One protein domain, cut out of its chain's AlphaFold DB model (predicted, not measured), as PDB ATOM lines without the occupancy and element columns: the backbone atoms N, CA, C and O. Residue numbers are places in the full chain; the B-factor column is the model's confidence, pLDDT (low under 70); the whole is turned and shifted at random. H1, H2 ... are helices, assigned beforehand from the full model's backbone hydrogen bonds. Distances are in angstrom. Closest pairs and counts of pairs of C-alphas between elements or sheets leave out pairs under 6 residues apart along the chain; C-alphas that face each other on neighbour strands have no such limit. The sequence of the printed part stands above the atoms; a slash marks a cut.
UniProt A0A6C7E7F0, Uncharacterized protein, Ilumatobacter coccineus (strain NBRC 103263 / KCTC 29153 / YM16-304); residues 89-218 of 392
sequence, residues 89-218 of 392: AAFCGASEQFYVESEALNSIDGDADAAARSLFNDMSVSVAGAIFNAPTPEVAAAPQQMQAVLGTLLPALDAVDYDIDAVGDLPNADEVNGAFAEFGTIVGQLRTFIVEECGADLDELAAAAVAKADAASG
ATOM      1  N   ALA A  89      97.592 113.457 131.306       85.75
ATOM      2  CA  ALA A  89      97.546 114.894 131.556       85.75
ATOM      3  C   ALA A  89      98.939 115.441 131.910       85.75
ATOM      4  O   ALA A  89      99.355 116.448 131.339       85.75
ATOM      5  N   ALA A  90      99.695 114.744 132.764       77.12
ATOM      6  CA  ALA A  90     101.076 115.109 133.086       77.12
ATOM      7  C   ALA A  90     102.013 114.991 131.867       77.12
ATOM      8  O   ALA A  90     102.881 115.839 131.662       77.12
ATOM      9  N   PHE A  91     101.813 113.978 131.014       90.19
ATOM     10  CA  PHE A  91     102.522 113.851 129.738       90.19
ATOM     11  C   PHE A  91     102.248 115.042 128.816       90.19
ATOM     12  O   PHE A  91     103.176 115.592 128.218       90.19
ATOM     13  N   CYS A  92     100.976 115.429 128.696       92.31
ATOM     14  CA  CYS A  92     100.547 116.561 127.888       92.31
ATOM     15  C   CYS A  92     101.158 117.871 128.389       92.31
ATOM     16  O   CYS A  92     101.751 118.581 127.585       92.31
ATOM     17  N   GLY A  93     101.129 118.129 129.701       86.19
ATOM     18  CA  GLY A  93     101.765 119.311 130.291       86.19
ATOM     19  C   GLY A  93     103.264 119.391 129.982       86.19
ATOM     20  O   GLY A  93     103.734 120.395 129.454       86.19
ATOM     21  N   ALA A  94     104.011 118.302 130.199       82.62
ATOM     22  CA  ALA A  94     105.445 118.266 129.888       82.62
ATOM     23  C   ALA A  94     105.740 118.433 128.382       82.62
ATOM     24  O   ALA A  94     106.716 119.073 127.990       82.62
ATOM     25  N   SER A  95     104.883 117.879 127.519       93.25
ATOM     26  CA  SER A  95     105.006 117.991 126.061       93.25
ATOM     27  C   SER A  95     104.709 119.401 125.547       93.25
ATOM     28  O   SER A  95     105.391 119.890 124.646       93.25
ATOM     29  N   GLU A  96     103.697 120.061 126.106       94.31
ATOM     30  CA  GLU A  96     103.364 121.453 125.802       94.31
ATOM     31  C   GLU A  96     104.481 122.391 126.261       94.31
ATOM     32  O   GLU A  96     104.902 123.249 125.486       94.31
ATOM     33  N   GLN A  97     105.027 122.168 127.458       91.56
ATOM     34  CA  GLN A  97     106.156 122.929 127.991       91.56
ATOM     35  C   GLN A  97     107.395 122.820 127.088       91.56
ATOM     36  O   GLN A  97     107.963 123.837 126.685       91.56
ATOM     37  N   PHE A  98     107.746 121.600 126.669       95.00
ATOM     38  CA  PHE A  98     108.818 121.387 125.700       95.00
ATOM     39  C   PHE A  98     108.560 122.130 124.377       95.00
ATOM     40  O   PHE A  98     109.462 122.748 123.807       95.00
ATOM     41  N   TYR A  99     107.324 122.083 123.865       96.88
ATOM     42  CA  TYR A  99     106.960 122.789 122.637       96.88
ATOM     43  C   TYR A  99     107.131 124.308 122.791       96.88
ATOM     44  O   TYR A  99     107.739 124.940 121.926       96.88
ATOM     45  N   VAL A 100     106.662 124.880 123.904       96.50
ATOM     46  CA  VAL A 100     106.823 126.303 124.244       96.50
ATOM     47  C   VAL A 100     108.297 126.700 124.263       96.50
ATOM     48  O   VAL A 100     108.659 127.713 123.668       96.50
ATOM     49  N   GLU A 101     109.163 125.899 124.879       94.94
ATOM     50  CA  GLU A 101     110.609 126.146 124.924       94.94
ATOM     51  C   GLU A 101     111.259 126.089 123.539       94.94
ATOM     52  O   GLU A 101     112.070 126.951 123.193       94.94
ATOM     53  N   SER A 102     110.855 125.123 122.711       96.25
ATOM     54  CA  SER A 102     111.357 125.000 121.342       96.25
ATOM     55  C   SER A 102     110.943 126.182 120.450       96.25
ATOM     56  O   SER A 102     111.733 126.654 119.633       96.25
ATOM     57  N   GLU A 103     109.727 126.709 120.623       96.69
ATOM     58  CA  GLU A 103     109.252 127.898 119.907       96.69
ATOM     59  C   GLU A 103     109.873 129.187 120.470       96.69
ATOM     60  O   GLU A 103     110.161 130.121 119.714       96.69
ATOM     61  N   ALA A 104     110.147 129.235 121.778       95.25
ATOM     62  CA  ALA A 104     110.871 130.335 122.407       95.25
ATOM     63  C   ALA A 104     112.291 130.442 121.834       95.25
ATOM     64  O   ALA A 104     112.742 131.540 121.513       95.25
ATOM     65  N   LEU A 105     112.956 129.305 121.599       94.69
ATOM     66  CA  LEU A 105     114.273 129.257 120.962       94.69
ATOM     67  C   LEU A 105     114.259 129.839 119.537       94.69
ATOM     68  O   LEU A 105     115.220 130.474 119.118       94.69
ATOM     69  N   ASN A 106     113.161 129.692 118.793       93.38
ATOM     70  CA  ASN A 106     113.016 130.323 117.472       93.38
ATOM     71  C   ASN A 106     112.781 131.843 117.546       93.38
ATOM     72  O   ASN A 106     112.832 132.521 116.517       93.38
ATOM     73  N   SER A 107     112.470 132.361 118.736       91.88
ATOM     74  CA  SER A 107     112.090 133.756 118.973       91.88
ATOM     75  C   SER A 107     113.207 134.591 119.602       91.88
ATOM     76  O   SER A 107     113.108 135.817 119.583       91.88
ATOM     77  N   ILE A 108     114.256 133.963 120.146       90.31
ATOM     78  CA  ILE A 108     115.428 134.680 120.656       90.31
ATOM     79  C   ILE A 108     116.289 135.207 119.499       90.31
ATOM     80  O   ILE A 108     116.410 134.580 118.445       90.31
ATOM     81  N   ASP A 109     116.890 136.382 119.691       85.00
ATOM     82  CA  ASP A 109     117.863 136.925 118.742       85.00
ATOM     83  C   ASP A 109     119.137 136.059 118.747       85.00
ATOM     84  O   ASP A 109     119.560 135.572 119.793       85.00
ATOM     85  N   GLY A 110     119.783 135.898 117.587       72.62
ATOM     86  CA  GLY A 110     120.939 135.001 117.416       72.62
ATOM     87  C   GLY A 110     122.179 135.323 118.263       72.62
ATOM     88  O   GLY A 110     123.067 134.491 118.338       72.62
ATOM     89  N   ASP A 111     122.223 136.484 118.925       77.88
ATOM     90  CA  ASP A 111     123.305 136.882 119.842       77.88
ATOM     91  C   ASP A 111     122.987 136.546 121.326       77.88
ATOM     92  O   ASP A 111     123.684 136.998 122.238       77.88
ATOM     93  N   ALA A 112     121.886 135.837 121.606       86.62
ATOM     94  CA  ALA A 112     121.382 135.573 122.956       86.62
ATOM     95  C   ALA A 112     121.824 134.203 123.518       86.62
ATOM     96  O   ALA A 112     121.003 133.439 124.025       86.62
ATOM     97  N   ASP A 113     123.124 133.911 123.480       88.94
ATOM     98  CA  ASP A 113     123.727 132.624 123.875       88.94
ATOM     99  C   ASP A 113     123.270 132.116 125.256       88.94
ATOM    100  O   ASP A 113     122.922 130.947 125.431       88.94
ATOM    101  N   ALA A 114     123.206 133.008 126.251       80.88
ATOM    102  CA  ALA A 114     122.749 132.662 127.599       80.88
ATOM    103  C   ALA A 114     121.262 132.263 127.633       80.88
ATOM    104  O   ALA A 114     120.887 131.338 128.353       80.88
ATOM    105  N   ALA A 115     120.426 132.928 126.829       86.44
ATOM    106  CA  ALA A 115     119.012 132.591 126.697       86.44
ATOM    107  C   ALA A 115     118.844 131.242 125.989       86.44
ATOM    108  O   ALA A 115     118.071 130.403 126.448       86.44
ATOM    109  N   ALA A 116     119.613 131.004 124.921       91.81
ATOM    110  CA  ALA A 116     119.644 129.720 124.227       91.81
ATOM    111  C   ALA A 116     120.035 128.590 125.187       91.81
ATOM    112  O   ALA A 116     119.324 127.590 125.276       91.81
ATOM    113  N   ARG A 117     121.113 128.774 125.962       89.56
ATOM    114  CA  ARG A 117     121.556 127.818 126.984       89.56
ATOM    115  C   ARG A 117     120.461 127.497 127.995       89.56
ATOM    116  O   ARG A 117     120.199 126.323 128.236       89.56
ATOM    117  N   SER A 118     119.808 128.519 128.549       83.12
ATOM    118  CA  SER A 118     118.696 128.330 129.488       83.12
ATOM    119  C   SER A 118     117.570 127.500 128.866       83.12
ATOM    120  O   SER A 118     117.155 126.502 129.441       83.12
ATOM    121  N   LEU A 119     117.125 127.850 127.656       90.94
ATOM    122  CA  LEU A 119     116.028 127.149 126.979       90.94
ATOM    123  C   LEU A 119     116.373 125.694 126.643       90.94
ATOM    124  O   LEU A 119     115.522 124.815 126.745       90.94
ATOM    125  N   PHE A 120     117.617 125.417 126.252       93.19
ATOM    126  CA  PHE A 120     118.082 124.056 125.991       93.19
ATOM    127  C   PHE A 120     118.130 123.185 127.253       93.19
ATOM    128  O   PHE A 120     117.792 121.999 127.184       93.19
ATOM    129  N   ASN A 121     118.502 123.765 128.395       81.25
ATOM    130  CA  ASN A 121     118.454 123.078 129.682       81.25
ATOM    131  C   ASN A 121     117.010 122.766 130.091       81.25
ATOM    132  O   ASN A 121     116.710 121.611 130.398       81.25
ATOM    133  N   ASP A 122     116.114 123.752 130.000       82.00
ATOM    134  CA  ASP A 122     114.688 123.573 130.288       82.00
ATOM    135  C   ASP A 122     114.083 122.461 129.416       82.00
ATOM    136  O   ASP A 122     113.458 121.530 129.924       82.00
ATOM    137  N   MET A 123     114.382 122.467 128.110       93.56
ATOM    138  CA  MET A 123     113.946 121.419 127.183       93.56
ATOM    139  C   MET A 123     114.406 120.023 127.607       93.56
ATOM    140  O   MET A 123     113.650 119.059 127.475       93.56
ATOM    141  N   SER A 124     115.633 119.886 128.115       85.44
ATOM    142  CA  SER A 124     116.132 118.599 128.605       85.44
ATOM    143  C   SER A 124     115.327 118.097 129.809       85.44
ATOM    144  O   SER A 124     115.059 116.895 129.906       85.44
ATOM    145  N   VAL A 125     114.912 119.000 130.704       78.00
ATOM    146  CA  VAL A 125     114.050 118.679 131.853       78.00
ATOM    147  C   VAL A 125     112.651 118.284 131.378       78.00
ATOM    148  O   VAL A 125     112.174 117.198 131.722       78.00
ATOM    149  N   SER A 126     112.035 119.087 130.506       83.69
ATOM    150  CA  SER A 126     110.707 118.826 129.936       83.69
ATOM    151  C   SER A 126     110.643 117.479 129.206       83.69
ATOM    152  O   SER A 126     109.697 116.709 129.384       83.69
ATOM    153  N   VAL A 127     111.682 117.125 128.436       89.75
ATOM    154  CA  VAL A 127     111.785 115.813 127.771       89.75
ATOM    155  C   VAL A 127     111.831 114.672 128.780       89.75
ATOM    156  O   VAL A 127     111.141 113.669 128.591       89.75
ATOM    157  N   ALA A 128     112.619 114.797 129.849       75.44
ATOM    158  CA  ALA A 128     112.682 113.770 130.885       75.44
ATOM    159  C   ALA A 128     111.320 113.587 131.575       75.44
ATOM    160  O   ALA A 128     110.869 112.450 131.743       75.44
ATOM    161  N   GLY A 129     110.634 114.692 131.887       72.00
ATOM    162  CA  GLY A 129     109.273 114.683 132.424       72.00
ATOM    163  C   GLY A 129     108.273 114.010 131.481       72.00
ATOM    164  O   GLY A 129     107.493 113.157 131.905       72.00
ATOM    165  N   ALA A 130     108.337 114.308 130.181       84.12
ATOM    166  CA  ALA A 130     107.483 113.676 129.179       84.12
ATOM    167  C   ALA A 130     107.759 112.167 129.050       84.12
ATOM    168  O   ALA A 130     106.826 111.373 128.991       84.12
ATOM    169  N   ILE A 131     109.022 111.727 129.061       83.38
ATOM    170  CA  ILE A 131     109.354 110.290 129.046       83.38
ATOM    171  C   ILE A 131     108.787 109.593 130.287       83.38
ATOM    172  O   ILE A 131     108.212 108.511 130.170       83.38
ATOM    173  N   PHE A 132     108.954 110.204 131.460       80.88
ATOM    174  CA  PHE A 132     108.509 109.641 132.732       80.88
ATOM    175  C   PHE A 132     106.983 109.497 132.803       80.88
ATOM    176  O   PHE A 132     106.480 108.454 133.214       80.88
ATOM    177  N   ASN A 133     106.249 110.519 132.357       78.88
ATOM    178  CA  ASN A 133     104.789 110.558 132.434       78.88
ATOM    179  C   ASN A 133     104.082 109.830 131.281       78.88
ATOM    180  O   ASN A 133     102.853 109.769 131.252       78.88
ATOM    181  N   ALA A 134     104.823 109.280 130.318       87.94
ATOM    182  CA  ALA A 134     104.227 108.648 129.152       87.94
ATOM    183  C   ALA A 134     103.336 107.447 129.543       87.94
ATOM    184  O   ALA A 134     103.813 106.497 130.168       87.94
ATOM    185  N   PRO A 135     102.052 107.422 129.130       83.69
ATOM    186  CA  PRO A 135     101.123 106.344 129.479       83.69
ATOM    187  C   PRO A 135     101.497 105.000 128.852       83.69
ATOM    188  O   PRO A 135     101.084 103.948 129.336       83.69
ATOM    189  N   THR A 136     102.242 105.029 127.745       90.12
ATOM    190  CA  THR A 136     102.693 103.845 127.012       90.12
ATOM    191  C   THR A 136     104.081 104.083 126.415       90.12
ATOM    192  O   THR A 136     104.439 105.235 126.139       90.12
ATOM    193  N   PRO A 137     104.857 103.019 126.140       89.06
ATOM    194  CA  PRO A 137     106.126 103.132 125.424       89.06
ATOM    195  C   PRO A 137     105.988 103.783 124.042       89.06
ATOM    196  O   PRO A 137     106.885 104.498 123.607       89.06
ATOM    197  N   GLU A 138     104.867 103.559 123.353       91.56
ATOM    198  CA  GLU A 138     104.587 104.175 122.057       91.56
ATOM    199  C   GLU A 138     104.459 105.701 122.163       91.56
ATOM    200  O   GLU A 138     104.988 106.411 121.309       91.56
ATOM    201  N   VAL A 139     103.816 106.209 123.220       91.00
ATOM    202  CA  VAL A 139     103.705 107.655 123.486       91.00
ATOM    203  C   VAL A 139     105.054 108.250 123.920       91.00
ATOM    204  O   VAL A 139     105.391 109.365 123.531       91.00
ATOM    205  N   ALA A 140     105.885 107.479 124.630       89.38
ATOM    206  CA  ALA A 140     107.233 107.897 125.026       89.38
ATOM    207  C   ALA A 140     108.224 108.011 123.850       89.38
ATOM    208  O   ALA A 140     109.292 108.603 124.005       89.38
ATOM    209  N   ALA A 141     107.912 107.440 122.681       92.44
ATOM    210  CA  ALA A 141     108.876 107.279 121.594       92.44
ATOM    211  C   ALA A 141     109.411 108.611 121.039       92.44
ATOM    212  O   ALA A 141     110.604 108.712 120.754       92.44
ATOM    213  N   ALA A 142     108.557 109.630 120.892       91.50
ATOM    214  CA  ALA A 142     108.984 110.944 120.408       91.50
ATOM    215  C   ALA A 142     109.862 111.687 121.441       91.50
ATOM    216  O   ALA A 142     110.965 112.097 121.074       91.50
ATOM    217  N   PRO A 143     109.481 111.783 122.731       90.38
ATOM    218  CA  PRO A 143     110.372 112.299 123.774       90.38
ATOM    219  C   PRO A 143     111.702 111.542 123.896       90.38
ATOM    220  O   PRO A 143     112.747 112.166 124.034       90.38
ATOM    221  N   GLN A 144     111.714 110.211 123.769       92.06
ATOM    222  CA  GLN A 144     112.959 109.427 123.782       92.06
ATOM    223  C   GLN A 144     113.880 109.761 122.601       92.06
ATOM    224  O   GLN A 144     115.095 109.870 122.775       92.06
ATOM    225  N   GLN A 145     113.319 109.949 121.401       93.44
ATOM    226  CA  GLN A 145     114.087 110.434 120.249       93.44
ATOM    227  C   GLN A 145     114.622 111.842 120.509       93.44
ATOM    228  O   GLN A 145     115.790 112.108 120.237       93.44
ATOM    229  N   MET A 146     113.814 112.718 121.113       96.19
ATOM    230  CA  MET A 146     114.254 114.065 121.462       96.19
ATOM    231  C   MET A 146     115.401 114.047 122.474       96.19
ATOM    232  O   MET A 146     116.375 114.772 122.304       96.19
ATOM    233  N   GLN A 147     115.345 113.172 123.480       93.12
ATOM    234  CA  GLN A 147     116.432 112.999 124.443       93.12
ATOM    235  C   GLN A 147     117.739 112.591 123.754       93.12
ATOM    236  O   GLN A 147     118.801 113.111 124.090       93.12
ATOM    237  N   ALA A 148     117.670 111.692 122.766       92.12
ATOM    238  CA  ALA A 148     118.838 111.302 121.981       92.12
ATOM    239  C   ALA A 148     119.390 112.476 121.153       92.12
ATOM    240  O   ALA A 148     120.598 112.701 121.149       92.12
ATOM    241  N   VAL A 149     118.510 113.255 120.512       95.94
ATOM    242  CA  VAL A 149     118.882 114.457 119.750       95.94
ATOM    243  C   VAL A 149     119.542 115.505 120.649       95.94
ATOM    244  O   VAL A 149     120.622 115.992 120.318       95.94
ATOM    245  N   LEU A 150     118.958 115.810 121.811       93.06
ATOM    246  CA  LEU A 150     119.542 116.730 122.793       93.06
ATOM    247  C   LEU A 150     120.890 116.218 123.317       93.06
ATOM    248  O   LEU A 150     121.821 117.004 123.464       93.06
ATOM    249  N   GLY A 151     121.044 114.904 123.500       91.25
ATOM    250  CA  GLY A 151     122.324 114.282 123.851       91.25
ATOM    251  C   GLY A 151     123.441 114.522 122.826       91.25
ATOM    252  O   GLY A 151     124.614 114.540 123.197       91.25
ATOM    253  N   THR A 152     123.095 114.749 121.555       94.38
ATOM    254  CA  THR A 152     124.038 115.162 120.503       94.38
ATOM    255  C   THR A 152     124.206 116.684 120.438       94.38
ATOM    256  O   THR A 152     125.327 117.160 120.254       94.38
ATOM    257  N   LEU A 153     123.119 117.451 120.577       94.69
ATOM    258  CA  LEU A 153     123.131 118.910 120.424       94.69
ATOM    259  C   LEU A 153     123.813 119.631 121.590       94.69
ATOM    260  O   LEU A 153     124.650 120.493 121.338       94.69
ATOM    261  N   LEU A 154     123.501 119.283 122.843       91.81
ATOM    262  CA  LEU A 154     123.982 120.024 124.016       91.81
ATOM    263  C   LEU A 154     125.517 120.080 124.104       91.81
ATOM    264  O   LEU A 154     126.048 121.179 124.245       91.81
ATOM    265  N   PRO A 155     126.274 118.972 123.936       90.12
ATOM    266  CA  PRO A 155     127.736 119.044 123.968       90.12
ATOM    267  C   PRO A 155     128.329 119.842 122.801       90.12
ATOM    268  O   PRO A 155     129.402 120.427 122.929       90.12
ATOM    269  N   ALA A 156     127.661 119.838 121.643       93.69
ATOM    270  CA  ALA A 156     128.100 120.595 120.478       93.69
ATOM    271  C   ALA A 156     127.872 122.099 120.670       93.69
ATOM    272  O   ALA A 156     128.763 122.884 120.362       93.69
ATOM    273  N   LEU A 157     126.710 122.478 121.206       92.50
ATOM    274  CA  LEU A 157     126.375 123.853 121.563       92.50
ATOM    275  C   LEU A 157     127.301 124.384 122.655       92.50
ATOM    276  O   LEU A 157     127.855 125.464 122.496       92.50
ATOM    277  N   ASP A 158     127.560 123.603 123.702       91.00
ATOM    278  CA  ASP A 158     128.503 123.976 124.761       91.00
ATOM    279  C   ASP A 158     129.918 124.239 124.209       91.00
ATOM    280  O   ASP A 158     130.573 125.206 124.586       91.00
ATOM    281  N   ALA A 159     130.367 123.449 123.226       92.56
ATOM    282  CA  ALA A 159     131.670 123.640 122.586       92.56
ATOM    283  C   ALA A 159     131.805 124.954 121.790       92.56
ATOM    284  O   ALA A 159     132.931 125.344 121.459       92.56
ATOM    285  N   VAL A 160     130.688 125.607 121.463       94.88
ATOM    286  CA  VAL A 160     130.632 126.907 120.779       94.88
ATOM    287  C   VAL A 160     129.959 127.981 121.635       94.88
ATOM    288  O   VAL A 160     129.485 128.971 121.095       94.88
ATOM    289  N   ASP A 161     129.905 127.791 122.957       90.94
ATOM    290  CA  ASP A 161     129.268 128.724 123.893       90.94
ATOM    291  C   ASP A 161     127.808 129.066 123.512       90.94
ATOM    292  O   ASP A 161     127.339 130.165 123.770       90.94
ATOM    293  N   TYR A 162     127.078 128.114 122.922       90.19
ATOM    294  CA  TYR A 162     125.703 128.249 122.418       90.19
ATOM    295  C   TYR A 162     125.509 129.217 121.233       90.19
ATOM    296  O   TYR A 162     124.368 129.449 120.834       90.19
ATOM    297  N   ASP A 163     126.590 129.665 120.583       91.75
ATOM    298  CA  ASP A 163     126.537 130.364 119.292       91.75
ATOM    299  C   ASP A 163     126.116 129.380 118.179       91.75
ATOM    300  O   ASP A 163     126.908 128.581 117.663       91.75
ATOM    301  N   ILE A 164     124.833 129.415 117.805       87.12
ATOM    302  CA  ILE A 164     124.252 128.521 116.791       87.12
ATOM    303  C   ILE A 164     124.906 128.736 115.415       87.12
ATOM    304  O   ILE A 164     125.066 127.776 114.653       87.12
ATOM    305  N   ASP A 165     125.331 129.962 115.095       90.25
ATOM    306  CA  ASP A 165     125.981 130.271 113.819       90.25
ATOM    307  C   ASP A 165     127.393 129.658 113.743       90.25
ATOM    308  O   ASP A 165     127.866 129.307 112.654       90.25
ATOM    309  N   ALA A 166     128.043 129.441 114.891       93.06
ATOM    310  CA  ALA A 166     129.351 128.795 114.994       93.06
ATOM    311  C   ALA A 166     129.312 127.257 114.883       93.06
ATOM    312  O   ALA A 166     130.354 126.630 114.664       93.06
ATOM    313  N   VAL A 167     128.136 126.618 114.945       91.81
ATOM    314  CA  VAL A 167     127.996 125.149 114.823       91.81
ATOM    315  C   VAL A 167     128.592 124.615 113.513       91.81
ATOM    316  O   VAL A 167     129.142 123.512 113.473       91.81
ATOM    317  N   GLY A 168     128.525 125.399 112.433       92.25
ATOM    318  CA  GLY A 168     129.074 125.027 111.126       92.25
ATOM    319  C   GLY A 168     130.593 124.821 111.109       92.25
ATOM    320  O   GLY A 168     131.101 124.141 110.213       92.25
ATOM    321  N   ASP A 169     131.308 125.363 112.097       95.88
ATOM    322  CA  ASP A 169     132.765 125.276 112.211       95.88
ATOM    323  C   ASP A 169     133.237 124.072 113.054       95.88
ATOM    324  O   ASP A 169     134.442 123.801 113.139       95.88
ATOM    325  N   LEU A 170     132.311 123.307 113.646       93.94
ATOM    326  CA  LEU A 170     132.638 122.132 114.452       93.94
ATOM    327  C   LEU A 170     133.171 120.961 113.601       93.94
ATOM    328  O   LEU A 170     132.679 120.698 112.500       93.94
ATOM    329  N   PRO A 171     134.127 120.157 114.117       95.12
ATOM    330  CA  PRO A 171     134.632 118.973 113.415       95.12
ATOM    331  C   PRO A 171     133.559 117.929 113.061       95.12
ATOM    332  O   PRO A 171     133.753 117.153 112.126       95.12
ATOM    333  N   ASN A 172     132.455 117.898 113.810       94.19
ATOM    334  CA  ASN A 172     131.298 117.022 113.625       94.19
ATOM    335  C   ASN A 172     130.047 117.777 113.127       94.19
ATOM    336  O   ASN A 172     128.934 117.300 113.330       94.19
ATOM    337  N   ALA A 173     130.200 118.923 112.450       95.12
ATOM    338  CA  ALA A 173     129.079 119.758 112.003       95.12
ATOM    339  C   ALA A 173     128.006 119.002 111.191       95.12
ATOM    340  O   ALA A 173     126.825 119.297 111.331       95.12
ATOM    341  N   ASP A 174     128.370 118.012 110.366       96.75
ATOM    342  CA  ASP A 174     127.389 117.207 109.612       96.75
ATOM    343  C   ASP A 174     126.447 116.408 110.537       96.75
ATOM    344  O   ASP A 174     125.253 116.298 110.264       96.75
ATOM    345  N   GLU A 175     126.976 115.866 111.638       95.56
ATOM    346  CA  GLU A 175     126.205 115.126 112.645       95.56
ATOM    347  C   GLU A 175     125.292 116.073 113.430       95.56
ATOM    348  O   GLU A 175     124.099 115.810 113.560       95.56
ATOM    349  N   VAL A 176     125.832 117.215 113.868       93.56
ATOM    350  CA  VAL A 176     125.083 118.229 114.628       93.56
ATOM    351  C   VAL A 176     123.959 118.836 113.780       93.56
ATOM    352  O   VAL A 176     122.823 118.940 114.235       93.56
ATOM    353  N   ASN A 177     124.221 119.156 112.509       93.56
ATOM    354  CA  ASN A 177     123.189 119.623 111.574       93.56
ATOM    355  C   ASN A 177     122.115 118.554 111.310       93.56
ATOM    356  O   ASN A 177     120.940 118.885 111.140       93.56
ATOM    357  N   GLY A 178     122.503 117.274 111.285       95.44
ATOM    358  CA  GLY A 178     121.561 116.156 111.238       95.44
ATOM    359  C   GLY A 178     120.642 116.132 112.459       95.44
ATOM    360  O   GLY A 178     119.425 116.042 112.298       95.44
ATOM    361  N   ALA A 179     121.210 116.303 113.655       95.31
ATOM    362  CA  ALA A 179     120.462 116.377 114.906       95.31
ATOM    363  C   ALA A 179     119.507 117.586 114.946       95.31
ATOM    364  O   ALA A 179     118.358 117.426 115.340       95.31
ATOM    365  N   PHE A 180     119.897 118.765 114.443       95.50
ATOM    366  CA  PHE A 180     118.982 119.914 114.315       95.50
ATOM    367  C   PHE A 180     117.814 119.654 113.351       95.50
ATOM    368  O   PHE A 180     116.678 120.064 113.604       95.50
ATOM    369  N   ALA A 181     118.058 118.958 112.239       96.69
ATOM    370  CA  ALA A 181     116.988 118.583 111.316       96.69
ATOM    371  C   ALA A 181     116.013 117.569 111.946       96.69
ATOM    372  O   ALA A 181     114.797 117.639 111.728       96.69
ATOM    373  N   GLU A 182     116.538 116.633 112.737       96.44
ATOM    374  CA  GLU A 182     115.740 115.673 113.497       96.44
ATOM    375  C   GLU A 182     114.945 116.362 114.612       96.44
ATOM    376  O   GLU A 182     113.741 116.128 114.715       96.44
ATOM    377  N   PHE A 183     115.558 117.300 115.341       96.06
ATOM    378  CA  PHE A 183     114.899 118.155 116.333       96.06
ATOM    379  C   PHE A 183     113.633 118.799 115.753       96.06
ATOM    380  O   PHE A 183     112.534 118.581 116.261       96.06
ATOM    381  N   GLY A 184     113.751 119.505 114.621       95.69
ATOM    382  CA  GLY A 184     112.601 120.139 113.967       95.69
ATOM    383  C   GLY A 184     111.536 119.141 113.492       95.69
ATOM    384  O   GLY A 184     110.341 119.446 113.500       95.69
ATOM    385  N   THR A 185     111.944 117.925 113.113       96.88
ATOM    386  CA  THR A 185     111.010 116.848 112.749       96.88
ATOM    387  C   THR A 185     110.213 116.373 113.963       96.88
ATOM    388  O   THR A 185     108.990 116.242 113.869       96.88
ATOM    389  N   ILE A 186     110.878 116.147 115.099       95.50
ATOM    390  CA  ILE A 186     110.233 115.688 116.333       95.50
ATOM    391  C   ILE A 186     109.331 116.785 116.908       95.50
ATOM    392  O   ILE A 186     108.198 116.483 117.271       95.50
ATOM    393  N   VAL A 187     109.750 118.058 116.903       95.69
ATOM    394  CA  VAL A 187     108.887 119.193 117.300       95.69
ATOM    395  C   VAL A 187     107.603 119.223 116.462       95.69
ATOM    396  O   VAL A 187     106.509 119.382 117.001       95.69
ATOM    397  N   GLY A 188     107.691 118.989 115.147       95.12
ATOM    398  CA  GLY A 188     106.512 118.905 114.277       95.12
ATOM    399  C   GLY A 188     105.577 117.728 114.599       95.12
ATOM    400  O   GLY A 188     104.350 117.867 114.523       95.12
ATOM    401  N   GLN A 189     106.134 116.575 114.978       94.38
ATOM    402  CA  GLN A 189     105.354 115.421 115.440       94.38
ATOM    403  C   GLN A 189     104.680 115.711 116.781       94.38
ATOM    404  O   GLN A 189     103.478 115.483 116.916       94.38
ATOM    405  N   LEU A 190     105.425 116.275 117.734       93.00
ATOM    406  CA  LEU A 190     104.922 116.637 119.052       93.00
ATOM    407  C   LEU A 190     103.801 117.667 118.953       93.00
ATOM    408  O   LEU A 190     102.754 117.479 119.558       93.00
ATOM    409  N   ARG A 191     103.960 118.688 118.104       95.50
ATOM    410  CA  ARG A 191     102.908 119.664 117.797       95.50
ATOM    411  C   ARG A 191     101.612 118.994 117.340       95.50
ATOM    412  O   ARG A 191     100.528 119.409 117.732       95.50
ATOM    413  N   THR A 192     101.716 117.986 116.474       95.94
ATOM    414  CA  THR A 192     100.539 117.242 116.003       95.94
ATOM    415  C   THR A 192      99.901 116.483 117.165       95.94
ATOM    416  O   THR A 192      98.694 116.572 117.358       95.94
ATOM    417  N   PHE A 193     100.721 115.819 117.982       94.44
ATOM    418  CA  PHE A 193     100.266 115.079 119.155       94.44
ATOM    419  C   PHE A 193      99.557 115.975 120.181       94.44
ATOM    420  O   PHE A 193      98.430 115.675 120.559       94.44
ATOM    421  N   ILE A 194     100.156 117.095 120.606       95.25
ATOM    422  CA  ILE A 194      99.556 117.971 121.630       95.25
ATOM    423  C   ILE A 194      98.235 118.595 121.150       95.25
ATOM    424  O   ILE A 194      97.313 118.787 121.935       95.25
ATOM    425  N   VAL A 195      98.071 118.841 119.848       96.06
ATOM    426  CA  VAL A 195      96.791 119.325 119.305       96.06
ATOM    427  C   VAL A 195      95.742 118.216 119.258       96.06
ATOM    428  O   VAL A 195      94.593 118.441 119.637       96.06
ATOM    429  N   GLU A 196      96.105 117.037 118.754       95.88
ATOM    430  CA  GLU A 196      95.145 115.957 118.503       95.88
ATOM    431  C   GLU A 196      94.762 115.194 119.777       95.88
ATOM    432  O   GLU A 196      93.586 114.881 119.966       95.88
ATOM    433  N   GLU A 197      95.731 114.933 120.654       94.62
ATOM    434  CA  GLU A 197      95.571 114.086 121.839       94.62
ATOM    435  C   GLU A 197      95.437 114.901 123.135       94.62
ATOM    436  O   GLU A 197      94.659 114.518 124.009       94.62
ATOM    437  N   CYS A 198      96.132 116.041 123.254       93.56
ATOM    438  CA  CYS A 198      96.063 116.899 124.450       93.56
ATOM    439  C   CYS A 198      95.023 118.027 124.332       93.56
ATOM    440  O   CYS A 198      94.549 118.542 125.342       93.56
ATOM    441  N   GLY A 199      94.601 118.373 123.110       95.25
ATOM    442  CA  GLY A 199      93.646 119.455 122.868       95.25
ATOM    443  C   GLY A 199      94.235 120.856 123.050       95.25
ATOM    444  O   GLY A 199      93.477 121.789 123.319       95.25
ATOM    445  N   ALA A 200      95.554 120.999 122.903       95.00
ATOM    446  CA  ALA A 200      96.271 122.253 123.095       95.00
ATOM    447  C   ALA A 200      95.872 123.338 122.075       95.00
ATOM    448  O   ALA A 200      95.696 123.060 120.881       95.00
ATOM    449  N   ASP A 201      95.793 124.593 122.530       97.38
ATOM    450  CA  ASP A 201      95.608 125.765 121.668       97.38
ATOM    451  C   ASP A 201      96.973 126.324 121.231       97.38
ATOM    452  O   ASP A 201      97.742 126.867 122.022       97.38
ATOM    453  N   LEU A 202      97.289 126.201 119.940       95.19
ATOM    454  CA  LEU A 202      98.580 126.641 119.408       95.19
ATOM    455  C   LEU A 202      98.794 128.156 119.481       95.19
ATOM    456  O   LEU A 202      99.946 128.582 119.538       95.19
ATOM    457  N   ASP A 203      97.729 128.961 119.448       95.50
ATOM    458  CA  ASP A 203      97.866 130.415 119.561       95.50
ATOM    459  C   ASP A 203      98.258 130.801 120.999       95.50
ATOM    460  O   ASP A 203      99.045 131.726 121.209       95.50
ATOM    461  N   GLU A 204      97.759 130.053 121.987       94.19
ATOM    462  CA  GLU A 204      98.112 130.204 123.398       94.19
ATOM    463  C   GLU A 204      99.548 129.755 123.681       94.19
ATOM    464  O   GLU A 204     100.322 130.512 124.269       94.19
ATOM    465  N   LEU A 205      99.949 128.582 123.176       94.75
ATOM    466  CA  LEU A 205     101.330 128.105 123.299       94.75
ATOM    467  C   LEU A 205     102.328 129.047 122.610       94.75
ATOM    468  O   LEU A 205     103.410 129.291 123.137       94.75
ATOM    469  N   ALA A 206     101.970 129.629 121.462       95.25
ATOM    470  CA  ALA A 206     102.813 130.618 120.793       95.25
ATOM    471  C   ALA A 206     102.976 131.902 121.627       95.25
ATOM    472  O   ALA A 206     104.067 132.470 121.682       95.25
ATOM    473  N   ALA A 207     101.918 132.363 122.302       93.12
ATOM    474  CA  ALA A 207     102.010 133.503 123.212       93.12
ATOM    475  C   ALA A 207     102.896 133.191 124.431       93.12
ATOM    476  O   ALA A 207     103.713 134.029 124.821       93.12
ATOM    477  N   ALA A 208     102.780 131.983 124.990       91.00
ATOM    478  CA  ALA A 208     103.647 131.508 126.067       91.00
ATOM    479  C   ALA A 208     105.120 131.435 125.625       91.00
ATOM    480  O   ALA A 208     106.002 131.868 126.365       91.00
ATOM    481  N   ALA A 209     105.389 130.979 124.399       94.88
ATOM    482  CA  ALA A 209     106.737 130.914 123.835       94.88
ATOM    483  C   ALA A 209     107.391 132.297 123.709       94.88
ATOM    484  O   ALA A 209     108.549 132.466 124.085       94.88
ATOM    485  N   VAL A 210     106.642 133.311 123.256       93.62
ATOM    486  CA  VAL A 210     107.131 134.701 123.210       93.62
ATOM    487  C   VAL A 210     107.456 135.212 124.614       93.62
ATOM    488  O   VAL A 210     108.540 135.745 124.834       93.62
ATOM    489  N   ALA A 211     106.554 135.004 125.579       87.69
ATOM    490  CA  ALA A 211     106.786 135.420 126.960       87.69
ATOM    491  C   ALA A 211     108.023 134.735 127.571       87.69
ATOM    492  O   ALA A 211     108.817 135.385 128.253       87.69
ATOM    493  N   LYS A 212     108.216 133.440 127.289       88.56
ATOM    494  CA  LYS A 212     109.384 132.681 127.742       88.56
ATOM    495  C   LYS A 212     110.677 133.169 127.076       88.56
ATOM    496  O   LYS A 212     111.676 133.342 127.770       88.56
ATOM    497  N   ALA A 213     110.657 133.479 125.779       92.25
ATOM    498  CA  ALA A 213     111.804 134.058 125.073       92.25
ATOM    499  C   ALA A 213     112.201 135.440 125.624       92.25
ATOM    500  O   ALA A 213     113.390 135.705 125.830       92.25
ATOM    501  N   ASP A 214     111.220 136.301 125.916       89.50
ATOM    502  CA  ASP A 214     111.444 137.625 126.515       89.50
ATOM    503  C   ASP A 214     112.081 137.515 127.910       89.50
ATOM    504  O   ASP A 214     113.007 138.269 128.235       89.50
ATOM    505  N   ALA A 215     111.606 136.563 128.722       81.31
ATOM    506  CA  ALA A 215     112.150 136.273 130.047       81.31
ATOM    507  C   ALA A 215     113.591 135.749 129.965       81.31
ATOM    508  O   ALA A 215     114.478 136.308 130.612       81.31
ATOM    509  N   ALA A 216     113.840 134.746 129.117       83.19
ATOM    510  CA  ALA A 216     115.165 134.154 128.927       83.19
ATOM    511  C   ALA A 216     116.191 135.174 128.399       83.19
ATOM    512  O   ALA A 216     117.347 135.173 128.810       83.19
ATOM    513  N   SER A 217     115.761 136.097 127.534       88.06
ATOM    514  CA  SER A 217     116.627 137.146 126.973       88.06
ATOM    515  C   SER A 217     116.909 138.296 127.951       88.06
ATOM    516  O   SER A 217     117.607 139.246 127.596       88.06
ATOM    517  N   GLY A 218     116.317 138.287 129.154       80.31
ATOM    518  CA  GLY A 218     116.352 139.426 130.082       80.31
ATOM    519  C   GLY A 218     115.733 140.703 129.494       80.31
ATOM    520  O   GLY A 218     115.948 141.802 130.009       80.31
TER     521      GLY A 218
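Overview. This is residues 89 to 218 of the 392 residues of an uncharacterized protein of Ilumatobacter coccineus (strain NBRC 103263 / KCTC 29153 / YM16-304) (UniProt A0A6C7E7F0). The longest helix, H5, crosses H3 and H1 on the side away from H2, while H6 packs on H1 and one end of H2 and short H4 sits at one end. Of class all helix, the printed part has 130 residues with six named helices, H1 to H6 in order, no named strand; it is compact, radius of gyration of the C-alphas 14.3 A, spans 40 by 31 by 19 A.

Along the chain. H5, residues 173 to 198, spans 35.4 A, ending at C-alpha 198 (96.063, 116.899, 124.450). H1, 89 to 105, begins at (97.546, 114.894, 131.556). H2 is 113 to 133, 30.3 A; H3 137 to 158, 30.6 A; H4 164 to 169; H6 202 to 216.

Arrangement. H5 touches H3 at Val 149 and Ala 179, closest C-alphas 5.4 A. H1 and H2, 18 degrees, and H2 and H3, 23 degrees, are helical hairpins. H2 and H5 are apart. O i to N i+4 pairs are within hydrogen-bond range throughout H1, H2, H5 and H6, in 14 of 18 in H3 and 0 of 2 in H4, where 2 of 3 i+3 pairs are.

Size, cuts and confidence. The farthest C-alphas, Pro 171 and Gly 199, are 42.1 A apart. The printed part has no cut, no long link; no printed residue is under 70.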